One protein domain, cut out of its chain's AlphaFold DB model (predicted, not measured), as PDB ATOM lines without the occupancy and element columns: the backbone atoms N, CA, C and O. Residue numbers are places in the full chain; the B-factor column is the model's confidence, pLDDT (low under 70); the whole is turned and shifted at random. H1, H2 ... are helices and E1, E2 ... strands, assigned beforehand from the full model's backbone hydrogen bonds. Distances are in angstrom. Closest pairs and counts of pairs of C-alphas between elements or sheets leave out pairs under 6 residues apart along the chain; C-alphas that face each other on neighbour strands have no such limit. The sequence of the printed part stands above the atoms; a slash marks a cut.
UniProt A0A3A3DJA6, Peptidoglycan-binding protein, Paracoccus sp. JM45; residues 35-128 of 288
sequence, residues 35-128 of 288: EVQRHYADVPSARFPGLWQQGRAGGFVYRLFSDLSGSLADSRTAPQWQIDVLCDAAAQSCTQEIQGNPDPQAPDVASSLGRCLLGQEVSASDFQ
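This is residues 35 to 128 of the 288 residues of the protein "Peptidoglycan-binding protein" of Paracoccus sp. JM45 (UniProt A0A3A3DJA6). One twisted sheet of six strands, E1 to E6, folds back and forth in chain order and curls round a single helix, H1, which packs on one of its faces. A short last helix, H2, packs on H1 and only grazes the sheet, near Ala 57 of E2. The printed part has 94 residues, with six named strands followed by two named helices; the sheet's order is E1 - E2 - E3 - E4 - E5 - E6, all antiparallel, and the class is mixed, helices and strands. The whole is compact, with a radius of gyration of the C-alphas of 12.7 A and spans of 36 by 33 by 23 A.

Start at E1, residues 35 to 40, an edge strand; it forms a hairpin with E2, residues 51 to 57, where N 37 and O 54 are 2.8 A apart. E2 forms the next hairpin with E3, residues 60 to 65, at 160 degrees between directions; look for N 64 and O 53, 2.8 A apart. E3 and E4, residues 69 to 73, are a hairpin with N 61 and O 73 at 2.8 A. E4 and E5, residues 82 to 88, are a hairpin with N 72 and O 83 at 2.8 A. E5 and the other edge strand, E6, residues 93 to 99, close the meander, each strand the antiparallel neighbour of the one before; N 95 and O 86 are 2.8 A apart. E1 and E6 are apart. H1, residues 106 to 117, is on one face of the sheet, giving two layers, helix over sheet. Its closest C-alphas to E5 are Gly 114 and Cys 87, 6.4 A, and to E4 Ala 110 and Leu 72, 6.5 A. H2, residues 124 to 127, touches H1, which touches it with residues 108 to 112 alone; the closest C-alphas of the two are those of Val 109 and Phe 127, 5.5 A apart. In H1 every O i to N i+4 pair is within hydrogen-bond range; H2 is too short for such a pair, and its one O i to N i+3 pair is within range.

Find C-alpha 35 at (110.803, 264.466, 369.450); from there E1 runs 16.4 A to C-alpha 40. E2 covers 19.0 A, E3 16.6 A, E4 13.9 A, E5 19.9 A and E6 20.1 A. H1 begins at C-alpha 106, at (94.333, 265.524, 361.918), and runs 16.4 A. H2, 5.5 A long, ends at C-alpha 127, at (98.652, 271.447, 367.696).

The C-alphas of Asp 42 and Pro 104, the two farthest apart, are 36.8 A from each other. The printed part has no cut and no long link. The mean pLDDT of the printed part is 93.8; look at residues 46 to 47 and residue 49 for values under 70.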
ATOM      1  N   GLU A  35     109.910 265.307 370.275       96.19
ATOM      2  CA  GLU A  35     110.803 264.466 369.450       96.19
ATOM      3  C   GLU A  35     111.303 265.152 368.164       96.19
ATOM      4  O   GLU A  35     111.474 264.501 367.128       96.19
ATOM      5  N   VAL A  36     111.504 266.472 368.222       97.19
ATOM      6  CA  VAL A  36     111.881 267.264 367.052       97.19
ATOM      7  C   VAL A  36     113.308 266.934 366.634       97.19
ATOM      8  O   VAL A  36     114.247 267.021 367.423       97.19
ATOM      9  N   GLN A  37     113.461 266.557 365.372       96.50
ATOM     10  CA  GLN A  37     114.722 266.239 364.726       96.50
ATOM     11  C   GLN A  37     114.830 267.047 363.441       96.50
ATOM     12  O   GLN A  37     113.888 267.107 362.648       96.50
ATOM     13  N   ARG A  38     116.001 267.637 363.222       95.25
ATOM     14  CA  ARG A  38     116.366 268.250 361.947       95.25
ATOM     15  C   ARG A  38     117.193 267.256 361.157       95.25
ATOM     16  O   ARG A  38     118.063 266.594 361.717       95.25
ATOM     17  N   HIS A  39     116.918 267.183 359.871       93.38
ATOM     18  CA  HIS A  39     117.631 266.330 358.941       93.38
ATOM     19  C   HIS A  39     118.174 267.172 357.806       93.38
ATOM     20  O   HIS A  39     117.546 268.147 357.385       93.38
ATOM     21  N   TYR A  40     119.337 266.760 357.321       91.06
ATOM     22  CA  TYR A  40     120.018 267.362 356.196       91.06
ATOM     23  C   TYR A  40     120.346 266.263 355.184       91.06
ATOM     24  O   TYR A  40     120.843 265.202 355.562       91.06
ATOM     25  N   ALA A  41     120.038 266.501 353.915       85.81
ATOM     26  CA  ALA A  41     120.449 265.672 352.797       85.81
ATOM     27  C   ALA A  41     121.473 266.452 351.972       85.81
ATOM     28  O   ALA A  41     121.147 267.495 351.410       85.81
ATOM     29  N   ASP A  42     122.689 265.913 351.895       76.94
ATOM     30  CA  ASP A  42     123.814 266.506 351.158       76.94
ATOM     31  C   ASP A  42     123.528 266.607 349.649       76.94
ATOM     32  O   ASP A  42     123.885 267.578 348.992       76.94
ATOM     33  N   VAL A  43     122.786 265.635 349.104       80.00
ATOM     34  CA  VAL A  43     122.368 265.625 347.698       80.00
ATOM     35  C   VAL A  43     120.859 265.867 347.616       80.00
ATOM     36  O   VAL A  43     120.080 264.944 347.897       80.00
ATOM     37  N   PRO A  44     120.412 267.074 347.214       70.56
ATOM     38  CA  PRO A  44     119.007 267.336 346.949       70.56
ATOM     39  C   PRO A  44     118.520 266.377 345.867       70.56
ATOM     40  O   PRO A  44     119.042 266.340 344.752       70.56
ATOM     41  N   SER A  45     117.513 265.583 346.194       75.81
ATOM     42  CA  SER A  45     116.820 264.756 345.209       75.81
ATOM     43  C   SER A  45     115.401 265.273 345.058       75.81
ATOM     44  O   SER A  45     114.890 265.961 345.940       75.81
ATOM     45  N   ALA A  46     114.716 264.865 343.989       67.75
ATOM     46  CA  ALA A  46     113.301 265.187 343.796       67.75
ATOM     47  C   ALA A  46     112.403 264.777 344.984       67.75
ATOM     48  O   ALA A  46     111.279 265.249 345.086       67.75
ATOM     49  N   ARG A  47     112.877 263.890 345.874       67.31
ATOM     50  CA  ARG A  47     112.149 263.434 347.067       67.31
ATOM     51  C   ARG A  47     112.569 264.121 348.369       67.31
ATOM     52  O   ARG A  47     111.863 263.973 349.360       67.31
ATOM     53  N   PHE A  48     113.713 264.807 348.398       71.31
ATOM     54  CA  PHE A  48     114.282 265.372 349.625       71.31
ATOM     55  C   PHE A  48     114.934 266.731 349.332       71.31
ATOM     56  O   PHE A  48     116.054 266.752 348.812       71.31
ATOM     57  N   PRO A  49     114.277 267.854 349.679       66.88
ATOM     58  CA  PRO A  49     114.733 269.212 349.359       66.88
ATOM     59  C   PRO A  49     115.924 269.708 350.211       66.88
ATOM     60  O   PRO A  49     116.073 270.896 350.465       66.88
ATOM     61  N   GLY A  50     116.811 268.812 350.649       84.69
ATOM     62  CA  GLY A  50     118.054 269.154 351.350       84.69
ATOM     63  C   GLY A  50     117.906 269.393 352.853       84.69
ATOM     64  O   GLY A  50     118.746 268.933 353.613       84.69
ATOM     65  N   LEU A  51     116.832 270.028 353.330       91.44
ATOM     66  CA  LEU A  51     116.615 270.263 354.762       91.44
ATOM     67  C   LEU A  51     115.153 270.015 355.139       91.44
ATOM     68  O   LEU A  51     114.240 270.511 354.480       91.44
ATOM     69  N   TRP A  52     114.924 269.260 356.213       95.12
ATOM     70  CA  TRP A  52     113.582 269.094 356.769       95.12
ATOM     71  C   TRP A  52     113.601 268.942 358.286       95.12
ATOM     72  O   TRP A  52     114.579 268.490 358.887       95.12
ATOM     73  N   GLN A  53     112.489 269.311 358.913       96.31
ATOM     74  CA  GLN A  53     112.227 269.056 360.323       96.31
ATOM     75  C   GLN A  53     111.163 267.975 360.442       96.31
ATOM     76  O   GLN A  53     110.190 267.969 359.695       96.31
ATOM     77  N   GLN A  54     111.324 267.065 361.391       97.12
ATOM     78  CA  GLN A  54     110.304 266.078 361.720       97.12
ATOM     79  C   GLN A  54     110.136 265.969 363.226       97.12
ATOM     80  O   GLN A  54     111.084 266.195 363.971       97.12
ATOM     81  N   GLY A  55     108.959 265.572 363.681       97.31
ATOM     82  CA  GLY A  55     108.689 265.392 365.101       97.31
ATOM     83  C   GLY A  55     107.288 264.863 365.338       97.31
ATOM     84  O   GLY A  55     106.697 264.225 364.463       97.31
ATOM     85  N   ARG A  56     106.752 265.131 366.525       97.62
ATOM     86  CA  ARG A  56     105.373 264.815 366.889       97.62
ATOM     87  C   ARG A  56     104.618 266.048 367.351       97.62
ATOM     88  O   ARG A  56     105.089 266.743 368.243       97.62
ATOM     89  N   ALA A  57     103.429 266.265 366.803       96.50
ATOM     90  CA  ALA A  57     102.524 267.358 367.151       96.50
ATOM     91  C   ALA A  57     101.107 266.790 367.286       96.50
ATOM     92  O   ALA A  57     100.660 266.031 366.428       96.50
ATOM     93  N   GLY A  58     100.437 267.037 368.414       93.81
ATOM     94  CA  GLY A  58      99.142 266.404 368.703       93.81
ATOM     95  C   GLY A  58      99.218 264.875 368.742       93.81
ATOM     96  O   GLY A  58      98.239 264.187 368.497       93.81
ATOM     97  N   GLY A  59     100.396 264.302 368.995       94.88
ATOM     98  CA  GLY A  59     100.646 262.861 368.909       94.88
ATOM     99  C   GLY A  59     100.643 262.277 367.487       94.88
ATOM    100  O   GLY A  59     100.834 261.071 367.350       94.88
ATOM    101  N   PHE A  60     100.483 263.100 366.450       97.38
ATOM    102  CA  PHE A  60     100.734 262.738 365.055       97.38
ATOM    103  C   PHE A  60     102.200 262.982 364.715       97.38
ATOM    104  O   PHE A  60     102.846 263.839 365.316       97.38
ATOM    105  N   VAL A  61     102.736 262.234 363.761       98.06
ATOM    106  CA  VAL A  61     104.067 262.468 363.203       98.06
ATOM    107  C   VAL A  61     103.949 263.559 362.149       98.06
ATOM    108  O   VAL A  61     103.116 263.440 361.257       98.06
ATOM    109  N   TYR A  62     104.791 264.588 362.223       98.06
ATOM    110  CA  TYR A  62     104.865 265.612 361.183       98.06
ATOM    111  C   TYR A  62     106.238 265.637 360.512       98.06
ATOM    112  O   TYR A  62     107.251 265.280 361.125       98.06
ATOM    113  N   ARG A  63     106.267 266.108 359.264       97.12
ATOM    114  CA  ARG A  63     107.469 266.484 358.511       97.12
ATOM    115  C   ARG A  63     107.218 267.831 357.835       97.12
ATOM    116  O   ARG A  63     106.155 268.021 357.261       97.12
ATOM    117  N   LEU A  64     108.167 268.757 357.915       96.44
ATOM    118  CA  LEU A  64     108.118 270.067 357.260       96.44
ATOM    119  C   LEU A  64     109.381 270.272 356.438       96.44
ATOM    120  O   LEU A  64     110.478 269.976 356.916       96.44
ATOM    121  N   PHE A  65     109.217 270.801 355.234       94.81
ATOM    122  CA  PHE A  65     110.271 270.962 354.242       94.81
ATOM    123  C   PHE A  65     110.446 272.436 353.861       94.81
ATOM    124  O   PHE A  65     109.524 273.244 353.980       94.81
ATOM    125  N   SER A  66     111.645 272.800 353.402       91.62
ATOM    126  CA  SER A  66     111.999 274.183 353.041       91.62
ATOM    127  C   SER A  66     111.248 274.742 351.829       91.62
ATOM    128  O   SER A  66     111.279 275.945 351.598       91.62
ATOM    129  N   ASP A  67     110.596 273.887 351.048       91.94
ATOM    130  CA  ASP A  67     109.833 274.233 349.845       91.94
ATOM    131  C   ASP A  67     108.354 274.542 350.129       91.94
ATOM    132  O   ASP A  67     107.537 274.542 349.213       91.94
ATOM    133  N   LEU A  68     108.012 274.822 351.393       94.50
ATOM    134  CA  LEU A  68     106.643 275.082 351.856       94.50
ATOM    135  C   LEU A  68     105.705 273.876 351.716       94.50
ATOM    136  O   LEU A  68     104.483 274.031 351.643       94.50
ATOM    137  N   SER A  69     106.273 272.671 351.718       95.62
ATOM    138  CA  SER A  69     105.522 271.432 351.852       95.62
ATOM    139  C   SER A  69     105.655 270.833 353.254       95.62
ATOM    140  O   SER A  69     106.588 271.113 354.019       95.62
ATOM    141  N   GLY A  70     104.702 269.985 353.615       96.44
ATOM    142  CA  GLY A  70     104.733 269.214 354.844       96.44
ATOM    143  C   GLY A  70     103.845 267.986 354.760       96.44
ATOM    144  O   GLY A  70     103.001 267.878 353.878       96.44
ATOM    145  N   SER A  71     104.020 267.060 355.693       97.69
ATOM    146  CA  SER A  71     103.128 265.917 355.840       97.69
ATOM    147  C   SER A  71     102.817 265.628 357.301       97.69
ATOM    148  O   SER A  71     103.621 265.903 358.195       97.69
ATOM    149  N   LEU A  72     101.627 265.084 357.538       98.25
ATOM    150  CA  LEU A  72     101.123 264.658 358.838       98.25
ATOM    151  C   LEU A  72     100.626 263.213 358.726       98.25
ATOM    152  O   LEU A  72      99.862 262.899 357.820       98.25
ATOM    153  N   ALA A  73     101.038 262.337 359.635       98.38
ATOM    154  CA  ALA A  73     100.682 260.919 359.602       98.38
ATOM    155  C   ALA A  73     100.551 260.316 361.009       98.38
ATOM    156  O   ALA A  73     100.986 260.904 362.005       98.38
ATOM    157  N   ASP A  74      99.996 259.109 361.110       97.62
ATOM    158  CA  ASP A  74      99.934 258.346 362.363       97.62
ATOM    159  C   ASP A  74     101.288 257.742 362.777       97.62
ATOM    160  O   ASP A  74     101.616 257.697 363.968       97.62
ATOM    161  N   SER A  75     102.103 257.302 361.812       96.69
ATOM    162  CA  SER A  75     103.409 256.680 362.062       96.69
ATOM    163  C   SER A  75     104.491 257.096 361.054       96.69
ATOM    164  O   SER A  75     104.205 257.629 359.987       96.69
ATOM    165  N   ARG A  76     105.770 256.864 361.402       93.25
ATOM    166  CA  ARG A  76     106.931 257.233 360.560       93.25
ATOM    167  C   ARG A  76     107.224 256.231 359.436       93.25
ATOM    168  O   ARG A  76     107.781 256.623 358.420       93.25
ATOM    169  N   THR A  77     106.941 254.946 359.646       92.50
ATOM    170  CA  THR A  77     107.443 253.852 358.791       92.50
ATOM    171  C   THR A  77     106.381 253.237 357.893       92.50
ATOM    172  O   THR A  77     106.697 252.830 356.781       92.50
ATOM    173  N   ALA A  78     105.142 253.138 358.371       92.62
ATOM    174  CA  ALA A  78     104.048 252.485 357.659       92.62
ATOM    175  C   ALA A  78     102.730 253.203 357.982       92.62
ATOM    176  O   ALA A  78     101.895 252.659 358.716       92.62
ATOM    177  N   PRO A  79     102.573 254.453 357.516       96.50
ATOM    178  CA  PRO A  79     101.402 255.243 357.849       96.50
ATOM    179  C   PRO A  79     100.136 254.578 357.306       96.50
ATOM    180  O   PRO A  79     100.089 254.183 356.140       96.50
ATOM    181  N   GLN A  80      99.119 254.417 358.154       97.56
ATOM    182  CA  GLN A  80      97.804 253.931 357.709       97.56
ATOM    183  C   GLN A  80      97.008 255.040 357.013       97.56
ATOM    184  O   GLN A  80      96.109 254.772 356.216       97.56
ATOM    185  N   TRP A  81      97.352 256.288 357.319       98.25
ATOM    186  CA  TRP A  81      96.843 257.480 356.668       98.25
ATOM    187  C   TRP A  81      97.913 258.572 356.674       98.25
ATOM    188  O   TRP A  81      98.792 258.599 357.537       98.25
ATOM    189  N   GLN A  82      97.822 259.487 355.716       98.38
ATOM    190  CA  GLN A  82      98.717 260.632 355.594       98.38
ATOM    191  C   GLN A  82      97.938 261.834 355.056       98.38
ATOM    192  O   GLN A  82      97.029 261.677 354.242       98.38
ATOM    193  N   ILE A  83      98.285 263.028 355.525       98.44
ATOM    194  CA  ILE A  83      97.824 264.299 354.975       98.44
ATOM    195  C   ILE A  83      99.057 265.051 354.492       98.44
ATOM    196  O   ILE A  83      99.899 265.434 355.304       98.44
ATOM    197  N   ASP A  84      99.159 265.252 353.187       98.25
ATOM    198  CA  ASP A  84     100.193 266.075 352.570       98.25
ATOM    199  C   ASP A  84      99.679 267.508 352.424       98.25
ATOM    200  O   ASP A  84      98.545 267.738 352.009       98.25
ATOM    201  N   VAL A  85     100.505 268.481 352.795       98.12
ATOM    202  CA  VAL A  85     100.194 269.910 352.764       98.12
ATOM    203  C   VAL A  85     101.179 270.585 351.823       98.12
ATOM    204  O   VAL A  85     102.388 270.495 352.025       98.12
ATOM    205  N   LEU A  86     100.669 271.284 350.813       97.12
ATOM    206  CA  LEU A  86     101.474 272.056 349.871       97.12
ATOM    207  C   LEU A  86     100.994 273.503 349.866       97.12
ATOM    208  O   LEU A  86      99.835 273.770 349.543       97.12
ATOM    209  N   CYS A  87     101.877 274.430 350.224       97.06
ATOM    210  CA  CYS A  87     101.548 275.844 350.332       97.06
ATOM    211  C   CYS A  87     102.168 276.672 349.205       97.06
ATOM    212  O   CYS A  87     103.312 276.470 348.810       97.06
ATOM    213  N   ASP A  88     101.410 277.657 348.732       96.75
ATOM    214  CA  ASP A  88     101.868 278.692 347.813       96.75
ATOM    215  C   ASP A  88     101.961 280.020 348.578       96.75
ATOM    216  O   ASP A  88     100.949 280.605 348.981       96.75
ATOM    217  N   ALA A  89     103.192 280.503 348.782       93.56
ATOM    218  CA  ALA A  89     103.445 281.767 349.468       93.56
ATOM    219  C   ALA A  89     102.914 282.991 348.707       93.56
ATOM    220  O   ALA A  89     102.531 283.970 349.349       93.56
ATOM    221  N   ALA A  90     102.869 282.959 347.372       93.94
ATOM    222  CA  ALA A  90     102.343 284.061 346.570       93.94
ATOM    223  C   ALA A  90     100.812 284.118 346.652       93.94
ATOM    224  O   ALA A  90     100.242 285.199 346.787       93.94
ATOM    225  N   ALA A  91     100.154 282.956 346.625       97.19
ATOM    226  CA  ALA A  91      98.704 282.856 346.774       97.19
ATOM    227  C   ALA A  91      98.227 282.919 348.240       97.19
ATOM    228  O   ALA A  91      97.024 283.023 348.473       97.19
ATOM    229  N   GLN A  92      99.140 282.839 349.219       96.19
ATOM    230  CA  GLN A  92      98.832 282.758 350.656       96.19
ATOM    231  C   GLN A  92      97.802 281.659 350.972       96.19
ATOM    232  O   GLN A  92      96.893 281.837 351.784       96.19
ATOM    233  N   SER A  93      97.926 280.515 350.300       97.56
ATOM    234  CA  SER A  93      96.985 279.399 350.430       97.56
ATOM    235  C   SER A  93      97.713 278.063 350.417       97.56
ATOM    236  O   SER A  93      98.804 277.945 349.863       97.56
ATOM    237  N   CYS A  94      97.106 277.056 351.043       98.12
ATOM    238  CA  CYS A  94      97.631 275.697 351.075       98.12
ATOM    239  C   CYS A  94      96.578 274.712 350.575       98.12
ATOM    240  O   CYS A  94      95.399 274.828 350.911       98.12
ATOM    241  N   THR A  95      97.022 273.726 349.805       98.31
ATOM    242  CA  THR A  95      96.220 272.573 349.392       98.31
ATOM    243  C   THR A  95      96.581 271.384 350.273       98.31
ATOM    244  O   THR A  95      97.744 271.219 350.640       98.31
ATOM    245  N   GLN A  96      95.583 270.574 350.629       98.31
ATOM    246  CA  GLN A  96      95.771 269.356 351.414       98.31
ATOM    247  C   GLN A  96      95.337 268.144 350.593       98.31
ATOM    248  O   GLN A  96      94.238 268.136 350.038       98.31
ATOM    249  N   GLU A  97      96.183 267.121 350.540       98.31
ATOM    250  CA  GLU A  97      95.876 265.827 349.940       98.31
ATOM    251  C   GLU A  97      95.790 264.776 351.046       98.31
ATOM    252  O   GLU A  97      96.723 264.598 351.824       98.31
ATOM    253  N   ILE A  98      94.645 264.099 351.145       98.38
ATOM    254  CA  ILE A  98      94.362 263.134 352.211       98.38
ATOM    255  C   ILE A  98      94.403 261.723 351.629       98.38
ATOM    256  O   ILE A  98      93.672 261.407 350.690       98.38
ATOM    257  N   GLN A  99      95.209 260.860 352.238       98.31
ATOM    258  CA  GLN A  99      95.327 259.444 351.909       98.31
ATOM    259  C   GLN A  99      94.891 258.593 353.107       98.31
ATOM    260  O   GLN A  99      95.334 258.816 354.233       98.31
ATOM    261  N   GLY A 100      94.045 257.587 352.868       97.25
ATOM    262  CA  GLY A 100      93.517 256.710 353.918       97.25
ATOM    263  C   GLY A 100      92.359 257.336 354.707       97.25
ATOM    264  O   GLY A 100      91.590 258.129 354.169       97.25
ATOM    265  N   ASN A 101      92.210 256.939 355.975       98.06
ATOM    266  CA  ASN A 101      91.170 257.443 356.877       98.06
ATOM    267  C   ASN A 101      91.817 258.108 358.108       98.06
ATOM    268  O   ASN A 101      92.112 257.403 359.079       98.06
ATOM    269  N   PRO A 102      92.101 259.421 358.055       97.31
ATOM    270  CA  PRO A 102      92.795 260.112 359.132       97.31
ATOM    271  C   PRO A 102      91.959 260.230 360.407       97.31
ATOM    272  O   PRO A 102      90.729 260.165 360.385       97.31
ATOM    273  N   ASP A 103      92.647 260.450 361.529       96.19
ATOM    274  CA  ASP A 103      92.001 260.855 362.781       96.19
ATOM    275  C   ASP A 103      91.159 262.131 362.542       96.19
ATOM    276  O   ASP A 103      91.635 263.034 361.846       96.19
ATOM    277  N   PRO A 104      89.941 262.253 363.109       95.50
ATOM    278  CA  PRO A 104      89.072 263.412 362.891       95.50
ATOM    279  C   PRO A 104      89.709 264.773 363.206       95.50
ATOM    280  O   PRO A 104      89.248 265.787 362.692       95.50
ATOM    281  N   GLN A 105      90.750 264.815 364.043       95.81
ATOM    282  CA  GLN A 105      91.459 266.047 364.406       95.81
ATOM    283  C   GLN A 105      92.682 266.332 363.533       95.81
ATOM    284  O   GLN A 105      93.210 267.442 363.561       95.81
ATOM    285  N   ALA A 106      93.151 265.356 362.753       96.69
ATOM    286  CA  ALA A 106      94.333 265.524 361.918       96.69
ATOM    287  C   ALA A 106      94.185 266.645 360.863       96.69
ATOM    288  O   ALA A 106      95.149 267.394 360.699       96.69
ATOM    289  N   PRO A 107      93.023 266.858 360.204       97.69
ATOM    290  CA  PRO A 107      92.852 267.978 359.270       97.69
ATOM    291  C   PRO A 107      93.003 269.370 359.911       97.69
ATOM    292  O   PRO A 107      93.539 270.286 359.282       97.69
ATOM    293  N   ASP A 108      92.593 269.545 361.171       96.88
ATOM    294  CA  ASP A 108      92.762 270.813 361.900       96.88
ATOM    295  C   ASP A 108      94.249 271.090 362.180       96.88
ATOM    296  O   ASP A 108      94.748 272.204 361.987       96.88
ATOM    297  N   VAL A 109      94.980 270.044 362.584       97.06
ATOM    298  CA  VAL A 109      96.431 270.098 362.805       97.06
ATOM    299  C   VAL A 109      97.162 270.378 361.490       97.06
ATOM    300  O   VAL A 109      98.029 271.250 361.449       97.06
ATOM    301  N   ALA A 110      96.782 269.712 360.395       97.69
ATOM    302  CA  ALA A 110      97.344 269.939 359.064       97.69
ATOM    303  C   ALA A 110      97.089 271.372 358.562       97.69
ATOM    304  O   ALA A 110      97.990 272.017 358.025       97.69
ATOM    305  N   SER A 111      95.901 271.921 358.822       97.44
ATOM    306  CA  SER A 111      95.579 273.319 358.512       97.44
ATOM    307  C   SER A 111      96.462 274.297 359.295       97.44
ATOM    308  O   SER A 111      96.928 275.297 358.750       97.44
ATOM    309  N   SER A 112      96.753 273.989 360.559       97.31
ATOM    310  CA  SER A 112      97.677 274.774 361.384       97.31
ATOM    311  C   SER A 112      99.132 274.651 360.919       97.31
ATOM    312  O   SER A 112      99.850 275.650 360.926       97.31
ATOM    313  N   LEU A 113      99.558 273.488 360.413       96.94
ATOM    314  CA  LEU A 113     100.850 273.357 359.728       96.94
ATOM    315  C   LEU A 113     100.917 274.232 358.470       96.94
ATOM    316  O   LEU A 113     101.922 274.902 358.258       96.94
ATOM    317  N   GLY A 114      99.850 274.290 357.670       96.88
ATOM    318  CA  GLY A 114      99.792 275.162 356.493       96.88
ATOM    319  C   GLY A 114      99.925 276.648 356.843       96.88
ATOM    320  O   GLY A 114     100.745 277.354 356.259       96.88
ATOM    321  N   ARG A 115      99.191 277.116 357.863       96.44
ATOM    322  CA  ARG A 115      99.338 278.485 358.401       96.44
ATOM    323  C   ARG A 115     100.775 278.769 358.828       96.44
ATOM    324  O   ARG A 115     101.327 279.812 358.490       96.44
ATOM    325  N   CYS A 116     101.385 277.810 359.517       95.81
ATOM    326  CA  CYS A 116     102.772 277.888 359.940       95.81
ATOM    327  C   CYS A 116     103.738 278.024 358.744       95.81
ATOM    328  O   CYS A 116     104.554 278.943 358.715       95.81
ATOM    329  N   LEU A 117     103.611 277.178 357.718       94.69
ATOM    330  CA  LEU A 117     104.444 277.248 356.510       94.69
ATOM    331  C   LEU A 117     104.318 278.599 355.787       94.69
ATOM    332  O   LEU A 117     105.298 279.105 355.252       94.69
ATOM    333  N   LEU A 118     103.141 279.228 355.827       94.69
ATOM    334  CA  LEU A 118     102.910 280.568 355.277       94.69
ATOM    335  C   LEU A 118     103.411 281.714 356.179       94.69
ATOM    336  O   LEU A 118     103.216 282.881 355.842       94.69
ATOM    337  N   GLY A 119     104.046 281.409 357.315       92.50
ATOM    338  CA  GLY A 119     104.557 282.397 358.266       92.50
ATOM    339  C   GLY A 119     103.476 283.063 359.123       92.50
ATOM    340  O   GLY A 119     103.722 284.113 359.709       92.50
ATOM    341  N   GLN A 120     102.278 282.481 359.191       93.38
ATOM    342  CA  GLN A 120     101.201 282.984 360.040       93.38
ATOM    343  C   GLN A 120     101.399 282.547 361.496       93.38
ATOM    344  O   GLN A 120     102.046 281.537 361.788       93.38
ATOM    345  N   GLU A 121     100.799 283.297 362.420       91.06
ATOM    346  CA  GLU A 121     100.838 282.970 363.843       91.06
ATOM    347  C   GLU A 121     100.129 281.647 364.136       91.06
ATOM    348  O   GLU A 121      98.955 281.447 363.809       91.06
ATOM    349  N   VAL A 122     100.862 280.760 364.807       95.12
ATOM    350  CA  VAL A 122     100.344 279.525 365.387       95.12
ATOM    351  C   VAL A 122     100.898 279.349 366.795       95.12
ATOM    352  O   VAL A 122     102.015 279.752 367.117       95.12
ATOM    353  N   SER A 123     100.094 278.730 367.641       94.81
ATOM    354  CA  SER A 123     100.356 278.487 369.052       94.81
ATOM    355  C   SER A 123     100.430 276.988 369.335       94.81
ATOM    356  O   SER A 123      99.958 276.167 368.553       94.81
ATOM    357  N   ALA A 124     100.977 276.604 370.490       94.62
ATOM    358  CA  ALA A 124     101.005 275.195 370.890       94.62
ATOM    359  C   ALA A 124      99.594 274.578 370.992       94.62
ATOM    360  O   ALA A 124      99.433 273.390 370.726       94.62
ATOM    361  N   SER A 125      98.571 275.372 371.333       94.88
ATOM    362  CA  SER A 125      97.170 274.930 371.389       94.88
ATOM    363  C   SER A 125      96.600 274.532 370.029       94.88
ATOM    364  O   SER A 125      95.761 273.639 369.981       94.88
ATOM    365  N   ASP A 126      97.081 275.119 368.929       95.56
ATOM    366  CA  ASP A 126      96.654 274.742 367.574       95.56
ATOM    367  C   ASP A 126      97.091 273.313 367.199       95.56
ATOM    368  O   ASP A 126      96.516 272.687 366.310       95.56
ATOM    369  N   PHE A 127      98.103 272.787 367.895       95.62
ATOM    370  CA  PHE A 127      98.652 271.447 367.696       95.62
ATOM    371  C   PHE A 127      98.252 270.462 368.798       95.62
ATOM    372  O   PHE A 127      98.681 269.311 368.775       95.62
ATOM    373  N   GLN A 128      97.459 270.877 369.786       93.00
ATOM    374  CA  GLN A 128      96.984 269.974 370.830       93.00
ATOM    375  C   GLN A 128      95.790 269.169 370.322       93.00
ATOM    376  O   GLN A 128      94.837 269.724 369.774       93.00
TER     377      GLN A 128